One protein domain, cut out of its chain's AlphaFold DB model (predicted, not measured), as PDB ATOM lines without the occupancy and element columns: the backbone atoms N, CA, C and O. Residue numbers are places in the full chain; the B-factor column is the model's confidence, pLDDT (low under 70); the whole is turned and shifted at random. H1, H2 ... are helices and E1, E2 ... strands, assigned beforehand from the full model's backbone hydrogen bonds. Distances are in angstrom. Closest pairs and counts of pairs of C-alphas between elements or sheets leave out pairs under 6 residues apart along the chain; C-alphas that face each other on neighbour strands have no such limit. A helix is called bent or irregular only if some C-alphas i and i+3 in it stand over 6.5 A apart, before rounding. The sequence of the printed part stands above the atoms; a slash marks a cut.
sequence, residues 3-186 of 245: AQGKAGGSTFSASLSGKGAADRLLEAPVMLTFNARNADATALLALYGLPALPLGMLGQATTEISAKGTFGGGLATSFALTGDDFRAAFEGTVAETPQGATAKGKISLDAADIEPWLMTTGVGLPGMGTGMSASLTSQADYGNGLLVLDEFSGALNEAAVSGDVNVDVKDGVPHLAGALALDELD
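What this domain is: This is residues 3 to 186 of the 245 residues of an uncharacterized protein of Mesorhizobium amorphae CCBAU 01583 (UniProt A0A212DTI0). A single long antiparallel sheet of eleven strands makes the body, a twisted wall that curls from E1 to E11, with strands E6 to E11 each sharply bent. The short helix H1 packs on one face near the E1 end, over E3, and H2 lies next to H1, off the sheet. The printed part has 184 residues, mostly strand, in the chain order E1 E2 E3 H1 E4 E5 E6 E7 H2 E8 E9 E10 E11, and the strands stand side by side in their numbered order. It is compact, with a radius of gyration of the C-alphas of 18.1 A, and elongated, spanning 59 by 37 by 30 A.

Where its parts are: The sheet begins with E1, residues 3 to 7, at C-alpha 3 (5.461, -56.531, 8.593). Next come E2, residues 10 to 18, E3, residues 29 to 38, 30.7 A long, E4, residues 61 to 70, and E5, residues 74 to 83. E6, residues 86 to 97, is 32.2 A long, and E7, residues 100 to 111, is 31.2 A. E8 is residues 134 to 143, E9 146 to 156, E10 159 to 170, 30.4 A long, and E11 173 to 182, ending at C-alpha 182 (32.955, -30.400, -18.109). H1 is residues 41 to 47, 9.9 A long, and H2 residues 115 to 120, 8.5 A.

How they stand to each other: E1 and E11 are the edge strands. Three meanders, in which each strand is the antiparallel neighbour of the one before, are E1 E2 E3, E4 E5 E6 E7 and E8 E9 E10 E11. E6 and E7 form a hairpin at 170 degrees, with N 91 and O 106 at 2.9 A. E7 bends by 69 degrees at residue 105 and E9 by 79 degrees at residue 153. E3 and E4 are antiparallel at 174 degrees, with N 34 and O 65 at 2.9 A. The hairpin of E10 and E11 stands at 159 degrees, with N 166 and O 177 at 2.7 A. H1 is on the sheet at a height over the sheet of 7.5 A, over E3 and only just slantwise to the strands, at 32 degrees to E3 on the local plane. The closest C-alphas of H1 and E4 are those of Ala 41 and Ala 61, 4.8 A apart. H2 is not on the sheet; it is close to H1 but not clearly touching, with the closest C-alphas, of Thr 42 and Thr 120, 7.2 A apart. In H1 and H2 every O i to N i+4 pair is within hydrogen-bond range.

The domain as a whole: The C-alphas farthest apart are those of Ala 21 and Asp 186, at 59.3 A. The printed part has no cut. The links from H1 to E4 and from H2 to E8 are long, with 13 residues each. The mean pLDDT of the printed part is 92.8, and no printed residue is under 70.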
ATOM      1  N   ALA A   3       6.728 -56.989   9.142       93.56
ATOM      2  CA  ALA A   3       5.461 -56.531   8.593       93.56
ATOM      3  C   ALA A   3       5.474 -56.675   7.070       93.56
ATOM      4  O   ALA A   3       6.507 -56.482   6.427       93.56
ATOM      5  N   GLN A   4       4.328 -57.016   6.490       94.88
ATOM      6  CA  GLN A   4       4.100 -56.996   5.048       94.88
ATOM      7  C   GLN A   4       2.718 -56.417   4.783       94.88
ATOM      8  O   GLN A   4       1.802 -56.601   5.588       94.88
ATOM      9  N   GLY A   5       2.552 -55.728   3.661       94.12
ATOM     10  CA  GLY A   5       1.264 -55.137   3.337       94.12
ATOM     11  C   GLY A   5       1.236 -54.411   2.006       94.12
ATOM     12  O   GLY A   5       2.183 -54.455   1.218       94.12
ATOM     13  N   LYS A   6       0.106 -53.744   1.771       93.25
ATOM     14  CA  LYS A   6      -0.098 -52.842   0.644       93.25
ATOM     15  C   LYS A   6      -0.517 -51.473   1.165       93.25
ATOM     16  O   LYS A   6      -1.460 -51.391   1.947       93.25
ATOM     17  N   ALA A   7       0.171 -50.422   0.737       88.12
ATOM     18  CA  ALA A   7      -0.140 -49.041   1.094       88.12
ATOM     19  C   ALA A   7       0.252 -48.111  -0.060       88.12
ATOM     20  O   ALA A   7       1.316 -48.283  -0.646       88.12
ATOM     21  N   GLY A   8      -0.615 -47.157  -0.416       81.88
ATOM     22  CA  GLY A   8      -0.348 -46.213  -1.516       81.88
ATOM     23  C   GLY A   8      -0.101 -46.886  -2.875       81.88
ATOM     24  O   GLY A   8       0.713 -46.412  -3.654       81.88
ATOM     25  N   GLY A   9      -0.727 -48.042  -3.133       88.62
ATOM     26  CA  GLY A   9      -0.466 -48.870  -4.322       88.62
ATOM     27  C   GLY A   9       0.810 -49.721  -4.243       88.62
ATOM     28  O   GLY A   9       0.952 -50.679  -5.000       88.62
ATOM     29  N   SER A  10       1.697 -49.444  -3.283       93.44
ATOM     30  CA  SER A  10       2.956 -50.162  -3.102       93.44
ATOM     31  C   SER A  10       2.734 -51.443  -2.316       93.44
ATOM     32  O   SER A  10       2.075 -51.437  -1.276       93.44
ATOM     33  N   THR A  11       3.331 -52.542  -2.770       96.56
ATOM     34  CA  THR A  11       3.495 -53.741  -1.939       96.56
ATOM     35  C   THR A  11       4.823 -53.621  -1.207       96.56
ATOM     36  O   THR A  11       5.838 -53.368  -1.852       96.56
ATOM     37  N   PHE A  12       4.831 -53.788   0.115       96.06
ATOM     38  CA  PHE A  12       6.041 -53.633   0.920       96.06
ATOM     39  C   PHE A  12       6.247 -54.785   1.902       96.06
ATOM     40  O   PHE A  12       5.304 -55.453   2.333       96.06
ATOM     41  N   SER A  13       7.506 -54.980   2.281       96.44
ATOM     42  CA  SER A  13       7.917 -55.808   3.405       96.44
ATOM     43  C   SER A  13       8.953 -55.064   4.237       96.44
ATOM     44  O   SER A  13       9.816 -54.374   3.706       96.44
ATOM     45  N   ALA A  14       8.856 -55.199   5.552       96.06
ATOM     46  CA  ALA A  14       9.786 -54.617   6.501       96.06
ATOM     47  C   ALA A  14      10.147 -55.660   7.554       96.06
ATOM     48  O   ALA A  14       9.287 -56.418   8.018       96.06
ATOM     49  N   SER A  15      11.406 -55.690   7.968       95.56
ATOM     50  CA  SER A  15      11.837 -56.467   9.119       95.56
ATOM     51  C   SER A  15      12.767 -55.644   9.996       95.56
ATOM     52  O   SER A  15      13.613 -54.902   9.508       95.56
ATOM     53  N   LEU A  16      12.577 -55.765  11.305       92.69
ATOM     54  CA  LEU A  16      13.447 -55.187  12.314       92.69
ATOM     55  C   LEU A  16      13.790 -56.285  13.309       92.69
ATOM     56  O   LEU A  16      12.910 -56.872  13.948       92.69
ATOM     57  N   SER A  17      15.074 -56.562  13.450       91.00
ATOM     58  CA  SER A  17      15.595 -57.449  14.477       91.00
ATOM     59  C   SER A  17      16.595 -56.689  15.331       91.00
ATOM     60  O   SER A  17      17.345 -55.855  14.833       91.00
ATOM     61  N   GLY A  18      16.581 -56.962  16.627       86.25
ATOM     62  CA  GLY A  18      17.511 -56.378  17.573       86.25
ATOM     63  C   GLY A  18      17.700 -57.323  18.745       86.25
ATOM     64  O   GLY A  18      16.768 -58.037  19.125       86.25
ATOM     65  N   LYS A  19      18.913 -57.367  19.286       79.38
ATOM     66  CA  LYS A  19      19.227 -58.134  20.496       79.38
ATOM     67  C   LYS A  19      19.814 -57.172  21.516       79.38
ATOM     68  O   LYS A  19      20.941 -56.734  21.347       79.38
ATOM     69  N   GLY A  20      19.064 -56.841  22.560       76.00
ATOM     70  CA  GLY A  20      19.531 -55.926  23.598       76.00
ATOM     71  C   GLY A  20      18.534 -55.792  24.739       76.00
ATOM     72  O   GLY A  20      17.381 -56.207  24.617       76.00
ATOM     73  N   ALA A  21      18.999 -55.239  25.856       77.12
ATOM     74  CA  ALA A  21      18.156 -54.899  26.992       77.12
ATOM     75  C   ALA A  21      17.464 -53.544  26.747       77.12
ATOM     76  O   ALA A  21      18.021 -52.665  26.088       77.12
ATOM     77  N   ALA A  22      16.234 -53.381  27.244       76.75
ATOM     78  CA  ALA A  22      15.411 -52.194  26.980       76.75
ATOM     79  C   ALA A  22      16.012 -50.891  27.545       76.75
ATOM     80  O   ALA A  22      15.708 -49.809  27.055       76.75
ATOM     81  N   ASP A  23      16.889 -50.991  28.543       82.94
ATOM     82  CA  ASP A  23      17.648 -49.891  29.142       82.94
ATOM     83  C   ASP A  23      18.905 -49.504  28.337       82.94
ATOM     84  O   ASP A  23      19.518 -48.479  28.621       82.94
ATOM     85  N   ARG A  24      19.277 -50.283  27.309       84.62
ATOM     86  CA  ARG A  24      20.463 -50.056  26.460       84.62
ATOM     87  C   ARG A  24      20.166 -50.137  24.966       84.62
ATOM     88  O   ARG A  24      20.942 -50.687  24.185       84.62
ATOM     89  N   LEU A  25      19.038 -49.571  24.547       82.25
ATOM     90  CA  LEU A  25      18.605 -49.607  23.144       82.25
ATOM     91  C   LEU A  25      19.608 -48.963  22.177       82.25
ATOM     92  O   LEU A  25      19.744 -49.437  21.055       82.25
ATOM     93  N   LEU A  26      20.338 -47.928  22.606       84.88
ATOM     94  CA  LEU A  26      21.328 -47.256  21.758       84.88
ATOM     95  C   LEU A  26      22.540 -48.139  21.433       84.88
ATOM     96  O   LEU A  26      23.112 -48.010  20.355       84.88
ATOM     97  N   GLU A  27      22.901 -49.050  22.337       87.94
ATOM     98  CA  GLU A  27      24.018 -49.992  22.182       87.94
ATOM     99  C   GLU A  27      23.572 -51.317  21.546       87.94
ATOM    100  O   GLU A  27      24.401 -52.139  21.154       87.94
ATOM    101  N   ALA A  28      22.260 -51.552  21.456       90.25
ATOM    102  CA  ALA A  28      21.721 -52.812  20.979       90.25
ATOM    103  C   ALA A  28      22.010 -52.987  19.478       90.25
ATOM    104  O   ALA A  28      21.613 -52.131  18.680       90.25
ATOM    105  N   PRO A  29      22.651 -54.093  19.052       92.25
ATOM    106  CA  PRO A  29      22.782 -54.405  17.640       92.25
ATOM    107  C   PRO A  29      21.400 -54.578  17.016       92.25
ATOM    108  O   PRO A  29      20.594 -55.394  17.478       92.25
ATOM    109  N   VAL A  30      21.165 -53.834  15.940       94.69
ATOM    110  CA  VAL A  30      19.948 -53.863  15.138       94.69
ATOM    111  C   VAL A  30      20.253 -54.170  13.679       94.69
ATOM    112  O   VAL A  30      21.308 -53.828  13.142       94.69
ATOM    113  N   MET A  31      19.299 -54.836  13.042       95.69
ATOM    114  CA  MET A  31      19.247 -55.038  11.605       95.69
ATOM    115  C   MET A  31      17.835 -54.714  11.128       95.69
ATOM    116  O   MET A  31      16.862 -55.310  11.600       95.69
ATOM    117  N   LEU A  32      17.753 -53.774  10.196       96.44
ATOM    118  CA  LEU A  32      16.548 -53.333   9.520       96.44
ATOM    119  C   LEU A  32      16.640 -53.731   8.048       96.44
ATOM    120  O   LEU A  32      17.675 -53.540   7.410       96.44
ATOM    121  N   THR A  33      15.548 -54.250   7.504       97.44
ATOM    122  CA  THR A  33      15.353 -54.355   6.061       97.44
ATOM    123  C   THR A  33      14.001 -53.777   5.687       97.44
ATOM    124  O   THR A  33      13.014 -53.964   6.402       97.44
ATOM    125  N   PHE A  34      13.947 -53.078   4.564       97.62
ATOM    126  CA  PHE A  34      12.719 -52.573   3.977       97.62
ATOM    127  C   PHE A  34      12.783 -52.767   2.469       97.62
ATOM    128  O   PHE A  34      13.764 -52.402   1.839       97.62
ATOM    129  N   ASN A  35      11.737 -53.347   1.896       97.75
ATOM    130  CA  ASN A  35      11.604 -53.504   0.457       97.75
ATOM    131  C   ASN A  35      10.216 -53.046   0.047       97.75
ATOM    132  O   ASN A  35       9.232 -53.426   0.689       97.75
ATOM    133  N   ALA A  36      10.118 -52.305  -1.047       97.69
ATOM    134  CA  ALA A  36       8.835 -51.958  -1.636       97.69
ATOM    135  C   ALA A  36       8.881 -52.021  -3.160       97.69
ATOM    136  O   ALA A  36       9.922 -51.846  -3.786       97.69
ATOM    137  N   ARG A  37       7.722 -52.287  -3.759       97.38
ATOM    138  CA  ARG A  37       7.508 -52.264  -5.205       97.38
ATOM    139  C   ARG A  37       6.217 -51.535  -5.512       97.38
ATOM    140  O   ARG A  37       5.207 -51.780  -4.847       97.38
ATOM    141  N   ASN A  38       6.240 -50.715  -6.550       96.25
ATOM    142  CA  ASN A  38       5.053 -50.089  -7.108       96.25
ATOM    143  C   ASN A  38       5.094 -50.160  -8.642       96.25
ATOM    144  O   ASN A  38       6.170 -50.205  -9.229       96.25
ATOM    145  N   ALA A  39       3.920 -50.199  -9.271       95.06
ATOM    146  CA  ALA A  39       3.785 -50.092 -10.723       95.06
ATOM    147  C   ALA A  39       3.969 -48.648 -11.231       95.06
ATOM    148  O   ALA A  39       4.133 -48.455 -12.428       95.06
ATOM    149  N   ASP A  40       3.942 -47.666 -10.325       93.31
ATOM    150  CA  ASP A  40       4.278 -46.263 -10.549       93.31
ATOM    151  C   ASP A  40       5.341 -45.817  -9.530       93.31
ATOM    152  O   ASP A  40       5.082 -45.733  -8.322       93.31
ATOM    153  N   ALA A  41       6.552 -45.523 -10.008       94.06
ATOM    154  CA  ALA A  41       7.669 -45.085  -9.176       94.06
ATOM    155  C   ALA A  41       7.382 -43.777  -8.425       94.06
ATOM    156  O   ALA A  41       7.940 -43.562  -7.346       94.06
ATOM    157  N   THR A  42       6.465 -42.942  -8.928       92.81
ATOM    158  CA  THR A  42       6.024 -41.701  -8.268       92.81
ATOM    159  C   THR A  42       5.558 -41.975  -6.835       92.81
ATOM    160  O   THR A  42       5.858 -41.212  -5.917       92.81
ATOM    161  N   ALA A  43       4.886 -43.107  -6.606       93.06
ATOM    162  CA  ALA A  43       4.423 -43.499  -5.280       93.06
ATOM    163  C   ALA A  43       5.572 -43.870  -4.323       93.06
ATOM    164  O   ALA A  43       5.454 -43.655  -3.116       93.06
ATOM    165  N   LEU A  44       6.685 -44.407  -4.837       94.00
ATOM    166  CA  LEU A  44       7.883 -44.663  -4.031       94.00
ATOM    167  C   LEU A  44       8.640 -43.365  -3.723       94.00
ATOM    168  O   LEU A  44       9.119 -43.206  -2.607       94.00
ATOM    169  N   LEU A  45       8.693 -42.407  -4.652       92.31
ATOM    170  CA  LEU A  45       9.268 -41.083  -4.378       92.31
ATOM    171  C   LEU A  45       8.472 -40.343  -3.291       92.31
ATOM    172  O   LEU A  45       9.052 -39.829  -2.335       92.31
ATOM    173  N   ALA A  46       7.139 -40.375  -3.380       90.56
ATOM    174  CA  ALA A  46       6.257 -39.794  -2.371       90.56
ATOM    175  C   ALA A  46       6.408 -40.463  -0.990       90.56
ATOM    176  O   ALA A  46       6.311 -39.785   0.032       90.56
ATOM    177  N   LEU A  47       6.690 -41.774  -0.940       90.25
ATOM    178  CA  LEU A  47       6.988 -42.487   0.310       90.25
ATOM    179  C   LEU A  47       8.227 -41.914   1.016       90.25
ATOM    180  O   LEU A  47       8.261 -41.872   2.245       90.25
ATOM    181  N   TYR A  48       9.211 -41.444   0.252       89.38
ATOM    182  CA  TYR A  48      10.415 -40.798   0.777       89.38
ATOM    183  C   TYR A  48      10.238 -39.304   1.068       89.38
ATOM    184  O   TYR A  48      11.202 -38.621   1.401       89.38
ATOM    185  N   GLY A  49       9.008 -38.789   0.969       87.19
ATOM    186  CA  GLY A  49       8.701 -37.382   1.211       87.19
ATOM    187  C   GLY A  49       9.197 -36.447   0.108       87.19
ATOM    188  O   GLY A  49       9.162 -35.231   0.292       87.19
ATOM    189  N   LEU A  50       9.641 -36.987  -1.033       86.00
ATOM    190  CA  LEU A  50      10.004 -36.171  -2.184       86.00
ATOM    191  C   LEU A  50       8.733 -35.584  -2.815       86.00
ATOM    192  O   LEU A  50       7.728 -36.294  -2.946       86.00
ATOM    193  N   PRO A  51       8.753 -34.304  -3.232       81.94
ATOM    194  CA  PRO A  51       7.675 -33.760  -4.040       81.94
ATOM    195  C   PRO A  51       7.633 -34.547  -5.352       81.94
ATOM    196  O   PRO A  51       8.617 -34.584  -6.081       81.94
ATOM    197  N   ALA A  52       6.514 -35.215  -5.627       86.56
ATOM    198  CA  ALA A  52       6.369 -36.066  -6.800       86.56
ATOM    199  C   ALA A  52       5.086 -35.691  -7.552       86.56
ATOM    200  O   ALA A  52       3.973 -35.886  -7.061       86.56
ATOM    201  N   LEU A  53       5.245 -35.105  -8.737       87.81
ATOM    202  CA  LEU A  53       4.162 -34.780  -9.653       87.81
ATOM    203  C   LEU A  53       3.698 -36.070 -10.348       87.81
ATOM    204  O   LEU A  53       4.520 -36.750 -10.965       87.81
ATOM    205  N   PRO A  54       2.401 -36.420 -10.291       83.69
ATOM    206  CA  PRO A  54       1.877 -37.639 -10.901       83.69
ATOM    207  C   PRO A  54       1.733 -37.470 -12.420       83.69
ATOM    208  O   PRO A  54       0.630 -37.371 -12.952       83.69
ATOM    209  N   LEU A  55       2.869 -37.402 -13.116       85.94
ATOM    210  CA  LEU A  55       2.950 -37.225 -14.568       85.94
ATOM    211  C   LEU A  55       2.731 -38.541 -15.334       85.94
ATOM    212  O   LEU A  55       2.483 -38.513 -16.534       85.94
ATOM    213  N   GLY A  56       2.807 -39.687 -14.646       86.25
ATOM    214  CA  GLY A  56       2.585 -41.011 -15.237       86.25
ATOM    215  C   GLY A  56       3.731 -41.507 -16.126       86.25
ATOM    216  O   GLY A  56       3.490 -42.322 -17.011       86.25
ATOM    217  N   MET A  57       4.957 -41.010 -15.912       88.62
ATOM    218  CA  MET A  57       6.109 -41.269 -16.793       88.62
ATOM    219  C   MET A  57       7.126 -42.280 -16.240       88.62
ATOM    220  O   MET A  57       7.863 -42.866 -17.019       88.62
ATOM    221  N   LEU A  58       7.189 -42.494 -14.918       90.50
ATOM    222  CA  LEU A  58       8.302 -43.228 -14.287       90.50
ATOM    223  C   LEU A  58       8.176 -44.760 -14.290       90.50
ATOM    224  O   LEU A  58       9.067 -45.438 -13.784       90.50
ATOM    225  N   GLY A  59       7.083 -45.306 -14.829       92.50
ATOM    226  CA  GLY A  59       6.865 -46.752 -14.894       92.50
ATOM    227  C   GLY A  59       6.947 -47.444 -13.530       92.50
ATOM    228  O   GLY A  59       6.739 -46.832 -12.479       92.50
ATOM    229  N   GLN A  60       7.244 -48.742 -13.541       95.88
ATOM    230  CA  GLN A  60       7.383 -49.522 -12.313       95.88
ATOM    231  C   GLN A  60       8.719 -49.240 -11.622       95.88
ATOM    232  O   GLN A  60       9.737 -49.000 -12.265       95.88
ATOM    233  N   ALA A  61       8.740 -49.354 -10.296       97.06
ATOM    234  CA  ALA A  61       9.985 -49.301  -9.549       97.06
ATOM    235  C   ALA A  61       9.972 -50.193  -8.313       97.06
ATOM    236  O   ALA A  61       8.936 -50.573  -7.754       97.06
ATOM    237  N   THR A  62      11.181 -50.508  -7.876       97.94
ATOM    238  CA  THR A  62      11.480 -51.232  -6.651       97.94
ATOM    239  C   THR A  62      12.462 -50.458  -5.816       97.94
ATOM    240  O   THR A  62      13.300 -49.732  -6.337       97.94
ATOM    241  N   THR A  63      12.373 -50.631  -4.511       97.81
ATOM    242  CA  THR A  63      13.339 -50.075  -3.587       97.81
ATOM    243  C   THR A  63      13.707 -51.102  -2.539       97.81
ATOM    244  O   THR A  63      12.851 -51.861  -2.075       97.81
ATOM    245  N   GLU A  64      14.986 -51.119  -2.200       98.19
ATOM    246  CA  GLU A  64      15.588 -52.027  -1.240       98.19
ATOM    247  C   GLU A  64      16.434 -51.203  -0.278       98.19
ATOM    248  O   GLU A  64      17.275 -50.404  -0.690       98.19
ATOM    249  N   ILE A  65      16.199 -51.387   1.013       98.12
ATOM    250  CA  ILE A  65      16.930 -50.729   2.086       98.12
ATOM    251  C   ILE A  65      17.375 -51.802   3.064       98.12
ATOM    252  O   ILE A  65      16.568 -52.612   3.532       98.12
ATOM    253  N   SER A  66      18.650 -51.781   3.422       98.19
ATOM    254  CA  SER A  66      19.165 -52.553   4.544       98.19
ATOM    255  C   SER A  66      19.996 -51.648   5.435       98.19
ATOM    256  O   SER A  66      20.717 -50.789   4.943       98.19
ATOM    257  N   ALA A  67      19.865 -51.804   6.746       97.88
ATOM    258  CA  ALA A  67      20.643 -51.045   7.708       97.88
ATOM    259  C   ALA A  67      21.047 -51.953   8.868       97.88
ATOM    260  O   ALA A  67      20.217 -52.688   9.411       97.88
ATOM    261  N   LYS A  68      22.321 -51.934   9.251       97.44
ATOM    262  CA  LYS A  68      22.861 -52.790  10.310       97.44
ATOM    263  C   LYS A  68      23.860 -52.029  11.165       97.44
ATOM    264  O   LYS A  68      24.778 -51.408  10.643       97.44
ATOM    265  N   GLY A  69      23.726 -52.129  12.481       95.75
ATOM    266  CA  GLY A  69      24.634 -51.458  13.406       95.75
ATOM    267  C   GLY A  69      23.992 -51.240  14.762       95.75
ATOM    268  O   GLY A  69      23.264 -52.104  15.241       95.75
ATOM    269  N   THR A  70      24.260 -50.092  15.370       93.81
ATOM    270  CA  THR A  70      23.660 -49.677  16.647       93.81
ATOM    271  C   THR A  70      23.141 -48.254  16.497       93.81
ATOM    272  O   THR A  70      23.725 -47.469  15.753       93.81
ATOM    273  N   PHE A  71      22.064 -47.888  17.190       88.56
ATOM    274  CA  PHE A  71      21.522 -46.530  17.058       88.56
ATOM    275  C   PHE A  71      22.493 -45.453  17.567       88.56
ATOM    276  O   PHE A  71      22.505 -44.358  17.022       88.56
ATOM    277  N   GLY A  72      23.328 -45.763  18.567       88.50
ATOM    278  CA  GLY A  72      24.341 -44.840  19.089       88.50
ATOM    279  C   GLY A  72      25.666 -44.826  18.314       88.50
ATOM    280  O   GLY A  72      26.411 -43.859  18.424       88.50
ATOM    281  N   GLY A  73      25.978 -45.882  17.554       90.00
ATOM    282  CA  GLY A  73      27.243 -46.024  16.814       90.00
ATOM    283  C   GLY A  73      27.124 -45.876  15.295       90.00
ATOM    284  O   GLY A  73      28.131 -45.971  14.599       90.00
ATOM    285  N   GLY A  74      25.910 -45.673  14.780       95.25
ATOM    286  CA  GLY A  74      25.622 -45.604  13.353       95.25
ATOM    287  C   GLY A  74      25.200 -46.943  12.744       95.25
ATOM    288  O   GLY A  74      25.432 -48.035  13.279       95.25
ATOM    289  N   LEU A  75      24.541 -46.836  11.595       97.81
ATOM    290  CA  LEU A  75      23.986 -47.933  10.821       97.81
ATOM    291  C   LEU A  75      24.668 -47.983   9.455       97.81
ATOM    292  O   LEU A  75      24.483 -47.084   8.632       97.81
ATOM    293  N   ALA A  76      25.400 -49.063   9.191       98.44
ATOM    294  CA  ALA A  76      25.837 -49.390   7.842       98.44
ATOM    295  C   ALA A  76      24.584 -49.626   6.992       98.44
ATOM    296  O   ALA A  76      23.829 -50.562   7.259       98.44
ATOM    297  N   THR A  77      24.342 -48.736   6.038       98.56
ATOM    298  CA  THR A  77      23.105 -48.612   5.276       98.56
ATOM    299  C   THR A  77      23.384 -48.821   3.796       98.56
ATOM    300  O   THR A  77      24.262 -48.172   3.229       98.56
ATOM    301  N   SER A  78      22.610 -49.701   3.171       98.62
ATOM    302  CA  SER A  78      22.488 -49.808   1.722       98.62
ATOM    303  C   SER A  78      21.092 -49.355   1.313       98.62
ATOM    304  O   SER A  78      20.100 -49.780   1.908       98.62
ATOM    305  N   PHE A  79      21.006 -48.546   0.272       98.50
ATOM    306  CA  PHE A  79      19.759 -48.132  -0.355       98.50
ATOM    307  C   PHE A  79      19.878 -48.328  -1.863       98.50
ATOM    308  O   PHE A  79      20.903 -47.992  -2.454       98.50
ATOM    309  N   ALA A  80      18.820 -48.836  -2.482       98.44
ATOM    310  CA  ALA A  80      18.659 -48.861  -3.925       98.44
ATOM    311  C   ALA A  80      17.220 -48.490  -4.300       98.44
ATOM    312  O   ALA A  80      16.261 -48.914  -3.649       98.44
ATOM    313  N   LEU A  81      17.076 -47.725  -5.376       98.12
ATOM    314  CA  LEU A  81      15.833 -47.473  -6.093       98.12
ATOM    315  C   LEU A  81      16.071 -47.830  -7.559       98.12
ATOM    316  O   LEU A  81      16.920 -47.220  -8.203       98.12
ATOM    317  N   THR A  82      15.328 -48.805  -8.069       98.44
ATOM    318  CA  THR A  82      15.494 -49.351  -9.419       98.44
ATOM    319  C   THR A  82      14.173 -49.260 -10.172       98.44
ATOM    320  O   THR A  82      13.183 -49.856  -9.734       98.44
ATOM    321  N   GLY A  83      14.168 -48.515 -11.275       96.25
ATOM    322  CA  GLY A  83      13.115 -48.496 -12.293       96.25
ATOM    323  C   GLY A  83      13.532 -49.285 -13.537       96.25
ATOM    324  O   GLY A  83      14.519 -50.017 -13.490       96.25
ATOM    325  N   ASP A  84      12.796 -49.136 -14.638       90.12
ATOM    326  CA  ASP A  84      13.059 -49.895 -15.872       90.12
ATOM    327  C   ASP A  84      14.442 -49.570 -16.481       90.12
ATOM    328  O   ASP A  84      15.228 -50.486 -16.703       90.12
ATOM    329  N   ASP A  85      14.783 -48.284 -16.630       91.25
ATOM    330  CA  ASP A  85      16.087 -47.811 -17.137       91.25
ATOM    331  C   ASP A  85      16.739 -46.789 -16.189       91.25
ATOM    332  O   ASP A  85      17.381 -45.825 -16.609       91.25
ATOM    333  N   PHE A  86      16.520 -46.970 -14.887       97.50
ATOM    334  CA  PHE A  86      16.987 -46.066 -13.840       97.50
ATOM    335  C   PHE A  86      17.446 -46.839 -12.611       97.50
ATOM    336  O   PHE A  86      16.760 -47.752 -12.143       97.50
ATOM    337  N   ARG A  87      18.556 -46.411 -12.018       98.19
ATOM    338  CA  ARG A  87      19.041 -46.896 -10.736       98.19
ATOM    339  C   ARG A  87      19.689 -45.767  -9.946       98.19
ATOM    340  O   ARG A  87      20.666 -45.182 -10.389       98.19
ATOM    341  N   ALA A  88      19.205 -45.529  -8.735       98.12
ATOM    342  CA  ALA A  88      19.888 -44.718  -7.732       98.12
ATOM    343  C   ALA A  88      20.290 -45.610  -6.558       98.12
ATOM    344  O   ALA A  88      19.491 -46.438  -6.111       98.12
ATOM    345  N   ALA A  89      21.509 -45.459  -6.047       98.56
ATOM    346  CA  ALA A  89      21.987 -46.242  -4.917       98.56
ATOM    347  C   ALA A  89      22.840 -45.420  -3.950       98.56
ATOM    348  O   ALA A  89      23.487 -44.447  -4.334       98.56
ATOM    349  N   PHE A  90      22.834 -45.851  -2.692       98.62
ATOM    350  CA  PHE A  90      23.692 -45.347  -1.628       98.62
ATOM    351  C   PHE A  90      24.244 -46.518  -0.817       98.62
ATOM    352  O   PHE A  90      23.497 -47.416  -0.422       98.62
ATOM    353  N   GLU A  91      25.539 -46.482  -0.532       98.69
ATOM    354  CA  GLU A  91      26.221 -47.430   0.344       98.69
ATOM    355  C   GLU A  91      27.104 -46.660   1.323       98.69
ATOM    356  O   GLU A  91      28.082 -46.019   0.935       98.69
ATOM    357  N   GLY A  92      26.762 -46.709   2.608       98.44
ATOM    358  CA  GLY A  92      27.431 -45.866   3.588       98.44
ATOM    359  C   GLY A  92      27.019 -46.119   5.024       98.44
ATOM    360  O   GLY A  92      26.501 -47.173   5.375       98.44
ATOM    361  N   THR A  93      27.267 -45.133   5.875       98.38
ATOM    362  CA  THR A  93      26.851 -45.117   7.277       98.38
ATOM    363  C   THR A  93      25.892 -43.962   7.506       98.38
ATOM    364  O   THR A  93      26.166 -42.839   7.093       98.38
ATOM    365  N   VAL A  94      24.783 -44.239   8.186       97.62
ATOM    366  CA  VAL A  94      23.809 -43.242   8.638       97.62
ATOM    367  C   VAL A  94      23.804 -43.240  10.158       97.62
ATOM    368  O   VAL A  94      23.754 -44.306  10.773       97.62
ATOM    369  N   ALA A  95      23.865 -42.070  10.781       96.00
ATOM    370  CA  ALA A  95      23.859 -41.946  12.234       96.00
ATOM    371  C   ALA A  95      23.054 -40.726  12.681       96.00
ATOM    372  O   ALA A  95      23.050 -39.697  12.007       96.00
ATOM    373  N   GLU A  96      22.412 -40.835  13.842       91.81
ATOM    374  CA  GLU A  96      21.801 -39.693  14.518       91.81
ATOM    375  C   GLU A  96      22.824 -39.087  15.481       91.81
ATOM    376  O   GLU A  96      23.397 -39.789  16.317       91.81
ATOM    377  N   THR A  97      23.060 -37.783  15.366       88.94
ATOM    378  CA  THR A  97      23.967 -37.033  16.244       88.94
ATOM    379  C   THR A  97      23.187 -35.961  17.008       88.94
ATOM    380  O   THR A  97      22.076 -35.615  16.608       88.94
ATOM    381  N   PRO A  98      23.739 -35.368  18.083       88.00
ATOM    382  CA  PRO A  98      23.099 -34.233  18.758       88.00
ATOM    383  C   PRO A  98      22.798 -33.032  17.845       88.00
ATOM    384  O   PRO A  98      21.964 -32.199  18.189       88.00
ATOM    385  N   GLN A  99      23.482 -32.926  16.704       86.75
ATOM    386  CA  GLN A  99      23.314 -31.876  15.705       86.75
ATOM    387  C   GLN A  99      22.354 -32.275  14.565       86.75
ATOM    388  O   GLN A  99      22.066 -31.458  13.691       86.75
ATOM    389  N   GLY A 100      21.829 -33.504  14.597       90.75
ATOM    390  CA  GLY A 100      20.883 -34.062  13.634       90.75
ATOM    391  C   GLY A 100      21.409 -35.302  12.913       90.75
ATOM    392  O   GLY A 100      22.478 -35.840  13.227       90.75
ATOM    393  N   ALA A 101      20.637 -35.754  11.927       92.94
ATOM    394  CA  ALA A 101      20.984 -36.894  11.093       92.94
ATOM    395  C   ALA A 101      22.232 -36.617  10.242       92.94
ATOM    396  O   ALA A 101      22.399 -35.534   9.678       92.94
ATOM    397  N   THR A 102      23.077 -37.635  10.117       97.12
ATOM    398  CA  THR A 102      24.278 -37.641   9.278       97.12
ATOM    399  C   THR A 102      24.263 -38.853   8.359       97.12
ATOM    400  O   THR A 102      23.765 -39.918   8.738       97.12
ATOM    401  N   ALA A 103      24.807 -38.704   7.155       97.81
ATOM    402  CA  ALA A 103      24.961 -39.799   6.207       97.81
ATOM    403  C   ALA A 103      26.272 -39.640   5.444       97.81
ATOM    404  O   ALA A 103      26.502 -38.608   4.829       97.81
ATOM    405  N   LYS A 104      27.117 -40.670   5.464       98.31
ATOM    406  CA  LYS A 104      28.403 -40.667   4.764       98.31
ATOM    407  C   LYS A 104      28.578 -41.938   3.955       98.31
ATOM    408  O   LYS A 104      28.466 -43.028   4.517       98.31
ATOM    409  N   GLY A 105      28.880 -41.826   2.669       98.50
ATOM    410  CA  GLY A 105      29.113 -42.993   1.826       98.50
ATOM    411  C   GLY A 105      29.060 -42.710   0.337       98.50
ATOM    412  O   GLY A 105      28.906 -41.574  -0.096       98.50
ATOM    413  N   LYS A 106      29.159 -43.776  -0.449       98.69
ATOM    414  CA  LYS A 106      29.125 -43.699  -1.904       98.69
ATOM    415  C   LYS A 106      27.688 -43.557  -2.386       98.69
ATOM    416  O   LYS A 106      26.825 -44.335  -1.977       98.69
ATOM    417  N   ILE A 107      27.458 -42.627  -3.304       98.44
ATOM    418  CA  ILE A 107      26.231 -42.537  -4.096       98.44
ATOM    419  C   ILE A 107      26.513 -42.880  -5.557       98.44
ATOM    420  O   ILE A 107      27.606 -42.629  -6.073       98.44
ATOM    421  N   SER A 108      25.520 -43.454  -6.230       98.56
ATOM    422  CA  SER A 108      25.549 -43.675  -7.675       98.56
ATOM    423  C   SER A 108      24.174 -43.472  -8.295       98.56
ATOM    424  O   SER A 108      23.159 -43.811  -7.681       98.56
ATOM    425  N   LEU A 109      24.156 -42.970  -9.523       98.44
ATOM    426  CA  LEU A 109      22.969 -42.767 -10.334       98.44
ATOM    427  C   LEU A 109      23.267 -43.222 -11.760       98.44
ATOM    428  O   LEU A 109      24.186 -42.700 -12.372       98.44
ATOM    429  N   ASP A 110      22.462 -44.129 -12.291       98.38
ATOM    430  CA  ASP A 110      22.483 -44.528 -13.694       98.38
ATOM    431  C   ASP A 110      21.073 -44.383 -14.262       98.38
ATOM    432  O   ASP A 110      20.112 -44.889 -13.684       98.38
ATOM    433  N   ALA A 111      20.933 -43.686 -15.381       97.81
ATOM    434  CA  ALA A 111      19.671 -43.494 -16.073       97.81
ATOM    435  C   ALA A 111      19.908 -43.421 -17.583       97.81
ATOM    436  O   ALA A 111      20.747 -42.643 -18.039       97.81
ATOM    437  N   ALA A 112      19.151 -44.191 -18.368       96.19
ATOM    438  CA  ALA A 112      19.150 -44.015 -19.823       96.19
ATOM    439  C   ALA A 112      18.496 -42.680 -20.218       96.19
ATOM    440  O   ALA A 112      18.933 -42.035 -21.167       96.19
ATOM    441  N   ASP A 113      17.490 -42.265 -19.445       94.75
ATOM    442  CA  ASP A 113      16.869 -40.949 -19.514       94.75
ATOM    443  C   ASP A 113      16.474 -40.471 -18.105       94.75
ATOM    444  O   ASP A 113      15.600 -41.044 -17.445       94.75
ATOM    445  N   ILE A 114      17.149 -39.430 -17.616       94.88
ATOM    446  CA  ILE A 114      16.911 -38.836 -16.296       94.88
ATOM    447  C   ILE A 114      15.802 -37.778 -16.318       94.88
ATOM    448  O   ILE A 114      15.284 -37.412 -15.258       94.88
ATOM    449  N   GLU A 115      15.402 -37.283 -17.494       93.44
ATOM    450  CA  GLU A 115      14.439 -36.185 -17.603       93.44
ATOM    451  C   GLU A 115      13.089 -36.513 -16.957       93.44
ATOM    452  O   GLU A 115      12.611 -35.680 -16.179       93.44
ATOM    453  N   PRO A 116      12.489 -37.710 -17.149       93.19
ATOM    454  CA  PRO A 116      11.228 -38.042 -16.499       93.19
ATOM    455  C   PRO A 116      11.309 -37.948 -14.973       93.19
ATOM    456  O   PRO A 116      10.388 -37.444 -14.329       93.19
ATOM    457  N   TRP A 117      12.430 -38.380 -14.387       93.19
ATOM    458  CA  TRP A 117      12.670 -38.364 -12.941       93.19
ATOM    459  C   TRP A 117      12.800 -36.938 -12.403       93.19
ATOM    460  O   TRP A 117      12.189 -36.593 -11.385       93.19
ATOM    461  N   LEU A 118      13.537 -36.082 -13.112       92.44
ATOM    462  CA  LEU A 118      13.655 -34.664 -12.778       92.44
ATOM    463  C   LEU A 118      12.303 -33.955 -12.894       92.44
ATOM    464  O   LEU A 118      11.876 -33.291 -11.949       92.44
ATOM    465  N   MET A 119      11.568 -34.177 -13.982       90.62
ATOM    466  CA  MET A 119      10.243 -33.587 -14.178       90.62
ATOM    467  C   MET A 119       9.261 -34.005 -13.085       90.62
ATOM    468  O   MET A 119       8.542 -33.159 -12.550       90.62
ATOM    469  N   THR A 120       9.253 -35.284 -12.692       91.44
ATOM    470  CA  THR A 120       8.420 -35.756 -11.578       91.44
ATOM    471  C   THR A 120       8.784 -35.062 -10.268       91.44
ATOM    472  O   THR A 120       7.889 -34.761  -9.485       91.44
ATOM    473  N   THR A 121      10.054 -34.725 -10.038       89.00
ATOM    474  CA  THR A 121      10.468 -33.952  -8.849       89.00
ATOM    475  C   THR A 121      10.267 -32.436  -8.983       89.00
ATOM    476  O   THR A 121      10.585 -31.678  -8.067       89.00
ATOM    477  N   GLY A 122       9.679 -31.977 -10.093       87.12
ATOM    478  CA  GLY A 122       9.425 -30.561 -10.371       87.12
ATOM    479  C   GLY A 122      10.649 -29.799 -10.886       87.12
ATOM    480  O   GLY A 122      10.625 -28.565 -10.936       87.12
ATOM    481  N   VAL A 123      11.707 -30.515 -11.266       86.06
ATOM    482  CA  VAL A 123      12.911 -29.961 -11.883       86.06
ATOM    483  C   VAL A 123      12.730 -29.963 -13.397       86.06
ATOM    484  O   VAL A 123      12.633 -31.012 -14.025       86.06
ATOM    485  N   GLY A 124      12.683 -28.768 -13.983       83.00
ATOM    486  CA  GLY A 124      12.730 -28.569 -15.429       83.00
ATOM    487  C   GLY A 124      14.079 -27.982 -15.827       83.00
ATOM    488  O   GLY A 124      14.488 -26.968 -15.260       83.00
ATOM    489  N   LEU A 125      14.755 -28.596 -16.795       82.12
ATOM    490  CA  LEU A 125      15.975 -28.071 -17.398       82.12
ATOM    491  C   LEU A 125      15.658 -27.469 -18.776       82.12
ATOM    492  O   LEU A 125      14.795 -27.985 -19.495       82.12
ATOM    493  N   PRO A 126      16.337 -26.379 -19.169       80.12
ATOM    494  CA  PRO A 126      16.306 -25.916 -20.549       80.12
ATOM    495  C   PRO A 126      16.714 -27.038 -21.508       80.12
ATOM    496  O   PRO A 126      17.687 -27.735 -21.247       80.12
ATOM    497  N   GLY A 127      15.986 -27.203 -22.613       77.94
ATOM    498  CA  GLY A 127      16.297 -28.229 -23.618       77.94
ATOM    499  C   GLY A 127      15.746 -29.627 -23.323       77.94
ATOM    500  O   GLY A 127      15.931 -30.506 -24.153       77.94
ATOM    501  N   MET A 128      15.026 -29.826 -22.212       83.88
ATOM    502  CA  MET A 128      14.334 -31.093 -21.945       83.88
ATOM    503  C   MET A 128      13.355 -31.489 -23.059       83.88
ATOM    504  O   MET A 128      12.702 -30.636 -23.669       83.88
ATOM    505  N   GLY A 129      13.178 -32.796 -23.241       82.06
ATOM    506  CA  GLY A 129      12.265 -33.420 -24.199       82.06
ATOM    507  C   GLY A 129      12.968 -34.276 -25.254       82.06
ATOM    508  O   GLY A 129      12.286 -34.902 -26.065       82.06
ATOM    509  N   THR A 130      14.303 -34.307 -25.260       83.00
ATOM    510  CA  THR A 130      15.112 -35.147 -26.161       83.00
ATOM    511  C   THR A 130      15.680 -36.388 -25.477       83.00
ATOM    512  O   THR A 130      16.247 -37.240 -26.161       83.00
ATOM    513  N   GLY A 131      15.497 -36.503 -24.160       88.50
ATOM    514  CA  GLY A 131      16.110 -37.522 -23.323       88.50
ATOM    515  C   GLY A 131      17.535 -37.144 -22.926       88.50
ATOM    516  O   GLY A 131      18.299 -36.612 -23.735       88.50
ATOM    517  N   MET A 132      17.898 -37.430 -21.676       92.19
ATOM    518  CA  MET A 132      19.234 -37.151 -21.145       92.19
ATOM    519  C   MET A 132      19.763 -38.356 -20.375       92.19
ATOM    520  O   MET A 132      19.307 -38.644 -19.268       92.19
ATOM    521  N   SER A 133      20.755 -39.048 -20.936       95.25
ATOM    522  CA  SER A 133      21.434 -40.120 -20.209       95.25
ATOM    523  C   SER A 133      22.284 -39.545 -19.075       95.25
ATOM    524  O   SER A 133      22.844 -38.453 -19.182       95.25
ATOM    525  N   ALA A 134      22.371 -40.273 -17.967       96.50
ATOM    526  CA  ALA A 134      23.178 -39.888 -16.821       96.50
ATOM    527  C   ALA A 134      23.824 -41.124 -16.199       96.50
ATOM    528  O   ALA A 134      23.139 -42.092 -15.889       96.50
ATOM    529  N   SER A 135      25.130 -41.074 -15.976       98.06
ATOM    530  CA  SER A 135      25.846 -42.041 -15.147       98.06
ATOM    531  C   SER A 135      26.774 -41.260 -14.238       98.06
ATOM    532  O   SER A 135      27.705 -40.626 -14.724       98.06
ATOM    533  N   LEU A 136      26.480 -41.222 -12.942       98.12
ATOM    534  CA  LEU A 136      27.140 -40.366 -11.958       98.12
ATOM    535  C   LEU A 136      27.509 -41.169 -10.714       98.12
ATOM    536  O   LEU A 136      26.736 -42.002 -10.237       98.12
ATOM    537  N   THR A 137      28.662 -40.862 -10.129       98.50
ATOM    538  CA  THR A 137      29.092 -41.377  -8.826       98.50
ATOM    539  C   THR A 137      29.760 -40.281  -8.005       98.50
ATOM    540  O   THR A 137      30.314 -39.341  -8.568       98.50
ATOM    541  N   SER A 138      29.686 -40.381  -6.677       98.50
ATOM    542  CA  SER A 138      30.355 -39.447  -5.759       98.50
ATOM    543  C   SER A 138      30.451 -40.036  -4.348       98.50
ATOM    544  O   SER A 138      29.695 -40.949  -3.994       98.50
ATOM    545  N   GLN A 139      31.369 -39.511  -3.538       98.44
ATOM    546  CA  GLN A 139      31.366 -39.672  -2.088       98.44
ATOM    547  C   GLN A 139      30.514 -38.567  -1.462       98.44
ATOM    548  O   GLN A 139      30.854 -37.392  -1.531       98.44
ATOM    549  N   ALA A 140      29.409 -38.948  -0.833       98.19
ATOM    550  CA  ALA A 140      28.537 -38.037  -0.117       98.19
ATOM    551  C   ALA A 140      28.909 -37.972   1.370       98.19
ATOM    552  O   ALA A 140      29.082 -39.007   2.019       98.19
ATOM    553  N   ASP A 141      28.955 -36.762   1.920       98.12
ATOM    554  CA  ASP A 141      29.031 -36.482   3.354       98.12
ATOM    555  C   ASP A 141      27.961 -35.440   3.711       98.12
ATOM    556  O   ASP A 141      28.056 -34.264   3.360       98.12
ATOM    557  N   TYR A 142      26.886 -35.899   4.346       97.38
ATOM    558  CA  TYR A 142      25.773 -35.075   4.795       97.38
ATOM    559  C   TYR A 142      25.793 -34.916   6.311       97.38
ATOM    560  O   TYR A 142      25.788 -35.901   7.057       97.38
ATOM    561  N   GLY A 143      25.693 -33.670   6.767       96.19
ATOM    562  CA  GLY A 143      25.526 -33.325   8.172       96.19
ATOM    563  C   GLY A 143      25.308 -31.829   8.359       96.19
ATOM    564  O   GLY A 143      25.742 -31.016   7.547       96.19
ATOM    565  N   ASN A 144      24.619 -31.442   9.437       92.12
ATOM    566  CA  ASN A 144      24.342 -30.034   9.766       92.12
ATOM    567  C   ASN A 144      23.688 -29.230   8.618       92.12
ATOM    568  O   ASN A 144      23.918 -28.029   8.495       92.12
ATOM    569  N   GLY A 145      22.885 -29.888   7.773       91.31
ATOM    570  CA  GLY A 145      22.214 -29.259   6.630       91.31
ATOM    571  C   GLY A 145      23.111 -28.967   5.420       91.31
ATOM    572  O   GLY A 145      22.643 -28.331   4.479       91.31
ATOM    573  N   LEU A 146      24.364 -29.430   5.432       95.31
ATOM    574  CA  LEU A 146      25.295 -29.373   4.309       95.31
ATOM    575  C   LEU A 146      25.474 -30.775   3.726       95.31
ATOM    576  O   LEU A 146      25.728 -31.726   4.464       95.31
ATOM    577  N   LEU A 147      25.363 -30.890   2.406       97.19
ATOM    578  CA  LEU A 147      25.767 -32.060   1.638       97.19
ATOM    579  C   LEU A 147      27.055 -31.725   0.883       97.19
ATOM    580  O   LEU A 147      27.053 -30.837   0.036       97.19
ATOM    581  N   VAL A 148      28.129 -32.444   1.180       98.06
ATOM    582  CA  VAL A 148      29.387 -32.411   0.430       98.06
ATOM    583  C   VAL A 148      29.411 -33.616  -0.505       98.06
ATOM    584  O   VAL A 148      29.156 -34.739  -0.069       98.06
ATOM    585  N   LEU A 149      29.667 -33.377  -1.785       98.06
ATOM    586  CA  LEU A 149      29.837 -34.378  -2.830       98.06
ATOM    587  C   LEU A 149      31.274 -34.284  -3.334       98.06
ATOM    588  O   LEU A 149      31.583 -33.424  -4.158       98.06
ATOM    589  N   ASP A 150      32.126 -35.160  -2.819       96.94
ATOM    590  CA  ASP A 150      33.524 -35.269  -3.222       96.94
ATOM    591  C   ASP A 150      33.671 -36.310  -4.336       96.94
ATOM    592  O   ASP A 150      32.856 -37.239  -4.461       96.94
ATOM    593  N   GLU A 151      34.727 -36.175  -5.139       95.81
ATOM    594  CA  GLU A 151      35.044 -37.120  -6.222       95.81
ATOM    595  C   GLU A 151      33.843 -37.343  -7.164       95.81
ATOM    596  O   GLU A 151      33.624 -38.445  -7.685       95.81
ATOM    597  N   PHE A 152      33.029 -36.297  -7.361       96.06
ATOM    598  CA  PHE A 152      31.916 -36.335  -8.297       96.06
ATOM    599  C   PHE A 152      32.480 -36.639  -9.678       96.06
ATOM    600  O   PHE A 152      33.416 -35.985 -10.136       96.06
ATOM    601  N   SER A 153      31.956 -37.668 -10.328       97.56
ATOM    602  CA  SER A 153      32.457 -38.123 -11.620       97.56
ATOM    603  C   SER A 153      31.389 -38.883 -12.383       97.56
ATOM    604  O   SER A 153      30.556 -39.577 -11.791       97.56
ATOM    605  N   GLY A 154      31.418 -38.763 -13.707       97.00
ATOM    606  CA  GLY A 154      30.453 -39.433 -14.557       97.00
ATOM    607  C   GLY A 154      30.316 -38.803 -15.931       97.00
ATOM    608  O   GLY A 154      31.200 -38.080 -16.387       97.00
ATOM    609  N   ALA A 155      29.181 -39.068 -16.568       96.12
ATOM    610  CA  ALA A 155      28.789 -38.460 -17.826       96.12
ATOM    611  C   ALA A 155      27.307 -38.071 -17.816       96.12
ATOM    612  O   ALA A 155      26.462 -38.791 -17.274       96.12
ATOM    613  N   LEU A 156      27.008 -36.938 -18.449       92.75
ATOM    614  CA  LEU A 156      25.660 -36.489 -18.779       92.75
ATOM    615  C   LEU A 156      25.576 -36.372 -20.296       92.75
ATOM    616  O   LEU A 156      26.325 -35.606 -20.893       92.75
ATOM    617  N   ASN A 157      24.686 -37.146 -20.909       91.06
ATOM    618  CA  ASN A 157      24.545 -37.215 -22.360       91.06
ATOM    619  C   ASN A 157      25.892 -37.428 -23.083       91.06
ATOM    620  O   ASN A 157      26.244 -36.691 -23.996       91.06
ATOM    621  N   GLU A 158      26.667 -38.410 -22.609       88.81
ATOM    622  CA  GLU A 158      28.026 -38.753 -23.076       88.81
ATOM    623  C   GLU A 158      29.133 -37.723 -22.769       88.81
ATOM    624  O   GLU A 158      30.308 -38.088 -22.805       88.81
ATOM    625  N   ALA A 159      28.800 -36.489 -22.380       92.06
ATOM    626  CA  ALA A 159      29.783 -35.490 -21.963       92.06
ATOM    627  C   ALA A 159      30.275 -35.777 -20.539       92.06
ATOM    628  O   ALA A 159      29.468 -35.864 -19.605       92.06
ATOM    629  N   ALA A 160      31.593 -35.921 -20.349       96.50
ATOM    630  CA  ALA A 160      32.126 -36.192 -19.023       96.50
ATOM    631  C   ALA A 160      31.986 -34.974 -18.104       96.50
ATOM    632  O   ALA A 160      32.146 -33.816 -18.502       96.50
ATOM    633  N   VAL A 161      31.714 -35.267 -16.836       96.31
ATOM    634  CA  VAL A 161      31.671 -34.297 -15.750       96.31
ATOM    635  C   VAL A 161      32.466 -34.830 -14.568       96.31
ATOM    636  O   VAL A 161      32.400 -36.014 -14.236       96.31
ATOM    637  N   SER A 162      33.223 -33.953 -13.915       97.62
ATOM    638  CA  SER A 162      33.894 -34.284 -12.660       97.62
ATOM    639  C   SER A 162      34.086 -33.072 -11.755       97.62
ATOM    640  O   SER A 162      34.039 -31.941 -12.230       97.62
ATOM    641  N   GLY A 163      34.310 -33.289 -10.461       96.81
ATOM    642  CA  GLY A 163      34.679 -32.232  -9.523       96.81
ATOM    643  C   GLY A 163      34.151 -32.461  -8.116       96.81
ATOM    644  O   GLY A 163      33.937 -33.598  -7.709       96.81
ATOM    645  N   ASP A 164      33.922 -31.363  -7.401       97.00
ATOM    646  CA  ASP A 164      33.440 -31.373  -6.021       97.00
ATOM    647  C   ASP A 164      32.335 -30.325  -5.854       97.00
ATOM    648  O   ASP A 164      32.456 -29.189  -6.337       97.00
ATOM    649  N   VAL A 165      31.246 -30.701  -5.180       97.06
ATOM    650  CA  VAL A 165      30.049 -29.864  -5.033       97.06
ATOM    651  C   VAL A 165      29.542 -29.884  -3.598       97.06
ATOM    652  O   VAL A 165      29.274 -30.929  -3.021       97.06
ATOM    653  N   ASN A 166      29.307 -28.700  -3.056       96.94
ATOM    654  CA  ASN A 166      28.627 -28.475  -1.793       96.94
ATOM    655  C   ASN A 166      27.211 -27.981  -2.061       96.94
ATOM    656  O   ASN A 166      27.024 -27.040  -2.835       96.94
ATOM    657  N   VAL A 167      26.233 -28.580  -1.390       95.75
ATOM    658  CA  VAL A 167      24.818 -28.222  -1.483       95.75
ATOM    659  C   VAL A 167      24.278 -27.916  -0.090       95.75
ATOM    660  O   VAL A 167      24.332 -28.757   0.806       95.75
ATOM    661  N   ASP A 168      23.721 -26.724   0.092       94.62
ATOM    662  CA  ASP A 168      22.964 -26.339   1.283       94.62
ATOM    663  C   ASP A 168      21.676 -25.593   0.904       94.62
ATOM    664  O   ASP A 168      21.437 -25.267  -0.257       94.62
ATOM    665  N   VAL A 169      20.779 -25.371   1.866       90.94
ATOM    666  CA  VAL A 169      19.546 -24.598   1.648       90.94
ATOM    667  C   VAL A 169      19.565 -23.377   2.555       90.94
ATOM    668  O   VAL A 169      19.600 -23.506   3.777       90.94
ATOM    669  N   LYS A 170      19.502 -22.183   1.960       88.81
ATOM    670  CA  LYS A 170      19.448 -20.897   2.672       88.81
ATOM    671  C   LYS A 170      18.160 -20.187   2.311       88.81
ATOM    672  O   LYS A 170      17.848 -20.045   1.136       88.81
ATOM    673  N   ASP A 171      17.382 -19.795   3.316       89.62
ATOM    674  CA  ASP A 171      16.096 -19.104   3.131       89.62
ATOM    675  C   ASP A 171      15.119 -19.840   2.185       89.62
ATOM    676  O   ASP A 171      14.338 -19.231   1.456       89.62
ATOM    677  N   GLY A 172      15.166 -21.180   2.183       83.75
ATOM    678  CA  GLY A 172      14.356 -22.027   1.300       83.75
ATOM    679  C   GLY A 172      14.854 -22.108  -0.147       83.75
ATOM    680  O   GLY A 172      14.180 -22.701  -0.987       83.75
ATOM    681  N   VAL A 173      16.022 -21.537  -0.442       84.12
ATOM    682  CA  VAL A 173      16.665 -21.554  -1.756       84.12
ATOM    683  C   VAL A 173      17.871 -22.499  -1.719       84.12
ATOM    684  O   VAL A 173      18.721 -22.358  -0.835       84.12
ATOM    685  N   PRO A 174      17.973 -23.463  -2.652       85.50
ATOM    686  CA  PRO A 174      19.157 -24.301  -2.761       85.50
ATOM    687  C   PRO A 174      20.360 -23.451  -3.182       85.50
ATOM    688  O   PRO A 174      20.302 -22.688  -4.146       85.50
ATOM    689  N   HIS A 175      21.453 -23.599  -2.452       93.06
ATOM    690  CA  HIS A 175      22.746 -23.005  -2.720       93.06
ATOM    691  C   HIS A 175      23.719 -24.116  -3.103       93.06
ATOM    692  O   HIS A 175      23.818 -25.137  -2.427       93.06
ATOM    693  N   LEU A 176      24.423 -23.908  -4.213       93.94
ATOM    694  CA  LEU A 176      25.455 -24.811  -4.699       93.94
ATOM    695  C   LEU A 176      26.773 -24.041  -4.791       93.94
ATOM    696  O   LEU A 176      26.802 -22.912  -5.285       93.94
ATOM    697  N   ALA A 177      27.857 -24.640  -4.314       95.06
ATOM    698  CA  ALA A 177      29.207 -24.093  -4.409       95.06
ATOM    699  C   ALA A 177      30.196 -25.217  -4.704       95.06
ATOM    700  O   ALA A 177      30.052 -26.309  -4.174       95.06
ATOM    701  N   GLY A 178      31.215 -24.963  -5.515       94.56
ATOM    702  CA  GLY A 178      32.169 -26.002  -5.881       94.56
ATOM    703  C   GLY A 178      32.906 -25.681  -7.166       94.56
ATOM    704  O   GLY A 178      32.874 -24.545  -7.646       94.56
ATOM    705  N   ALA A 179      33.553 -26.699  -7.716       94.88
ATOM    706  CA  ALA A 179      34.226 -26.638  -9.000       94.88
ATOM    707  C   ALA A 179      33.860 -27.883  -9.806       94.88
ATOM    708  O   ALA A 179      33.956 -28.996  -9.297       94.88
ATOM    709  N   LEU A 180      33.455 -27.677 -11.057       94.56
ATOM    710  CA  LEU A 180      33.160 -28.745 -12.004       94.56
ATOM    711  C   LEU A 180      34.030 -28.570 -13.248       94.56
ATOM    712  O   LEU A 180      34.159 -27.464 -13.774       94.56
ATOM    713  N   ALA A 181      34.604 -29.671 -13.711       95.50
ATOM    714  CA  ALA A 181      35.167 -29.817 -15.039       95.50
ATOM    715  C   ALA A 181      34.126 -30.503 -15.929       95.50
ATOM    716  O   ALA A 181      33.539 -31.512 -15.537       95.50
ATOM    717  N   LEU A 182      33.901 -29.926 -17.107       93.19
ATOM    718  CA  LEU A 182      32.955 -30.400 -18.109       93.19
ATOM    719  C   LEU A 182      33.704 -30.579 -19.424       93.19
ATOM    720  O   LEU A 182      34.475 -29.691 -19.802       93.19
ATOM    721  N   ASP A 183      33.453 -31.685 -20.115       92.00
ATOM    722  CA  ASP A 183      33.939 -31.873 -21.485       92.00
ATOM    723  C   ASP A 183      33.234 -30.913 -22.449       92.00
ATOM    724  O   ASP A 183      33.873 -30.266 -23.280       92.00
ATOM    725  N   GLU A 184      31.914 -30.789 -22.299       87.00
ATOM    726  CA  GLU A 184      31.059 -29.932 -23.111       87.00
ATOM    727  C   GLU A 184      29.977 -29.280 -22.242       87.00
ATOM    728  O   GLU A 184      29.460 -29.877 -21.297       87.00
ATOM    729  N   LEU A 185      29.643 -28.030 -22.564       85.38
ATOM    730  CA  LEU A 185      28.520 -27.311 -21.977       85.38
ATOM    731  C   LEU A 185      27.770 -26.584 -23.093       85.38
ATOM    732  O   LEU A 185      28.207 -25.522 -23.545       85.38
ATOM    733  N   ASP A 186      26.647 -27.154 -23.517       82.31
ATOM    734  CA  ASP A 186      25.754 -26.513 -24.478       82.31
ATOM    735  C   ASP A 186      24.956 -25.389 -23.795       82.31
ATOM    736  O   ASP A 186      24.188 -25.605 -22.853       82.31
TER     737      ASP A 186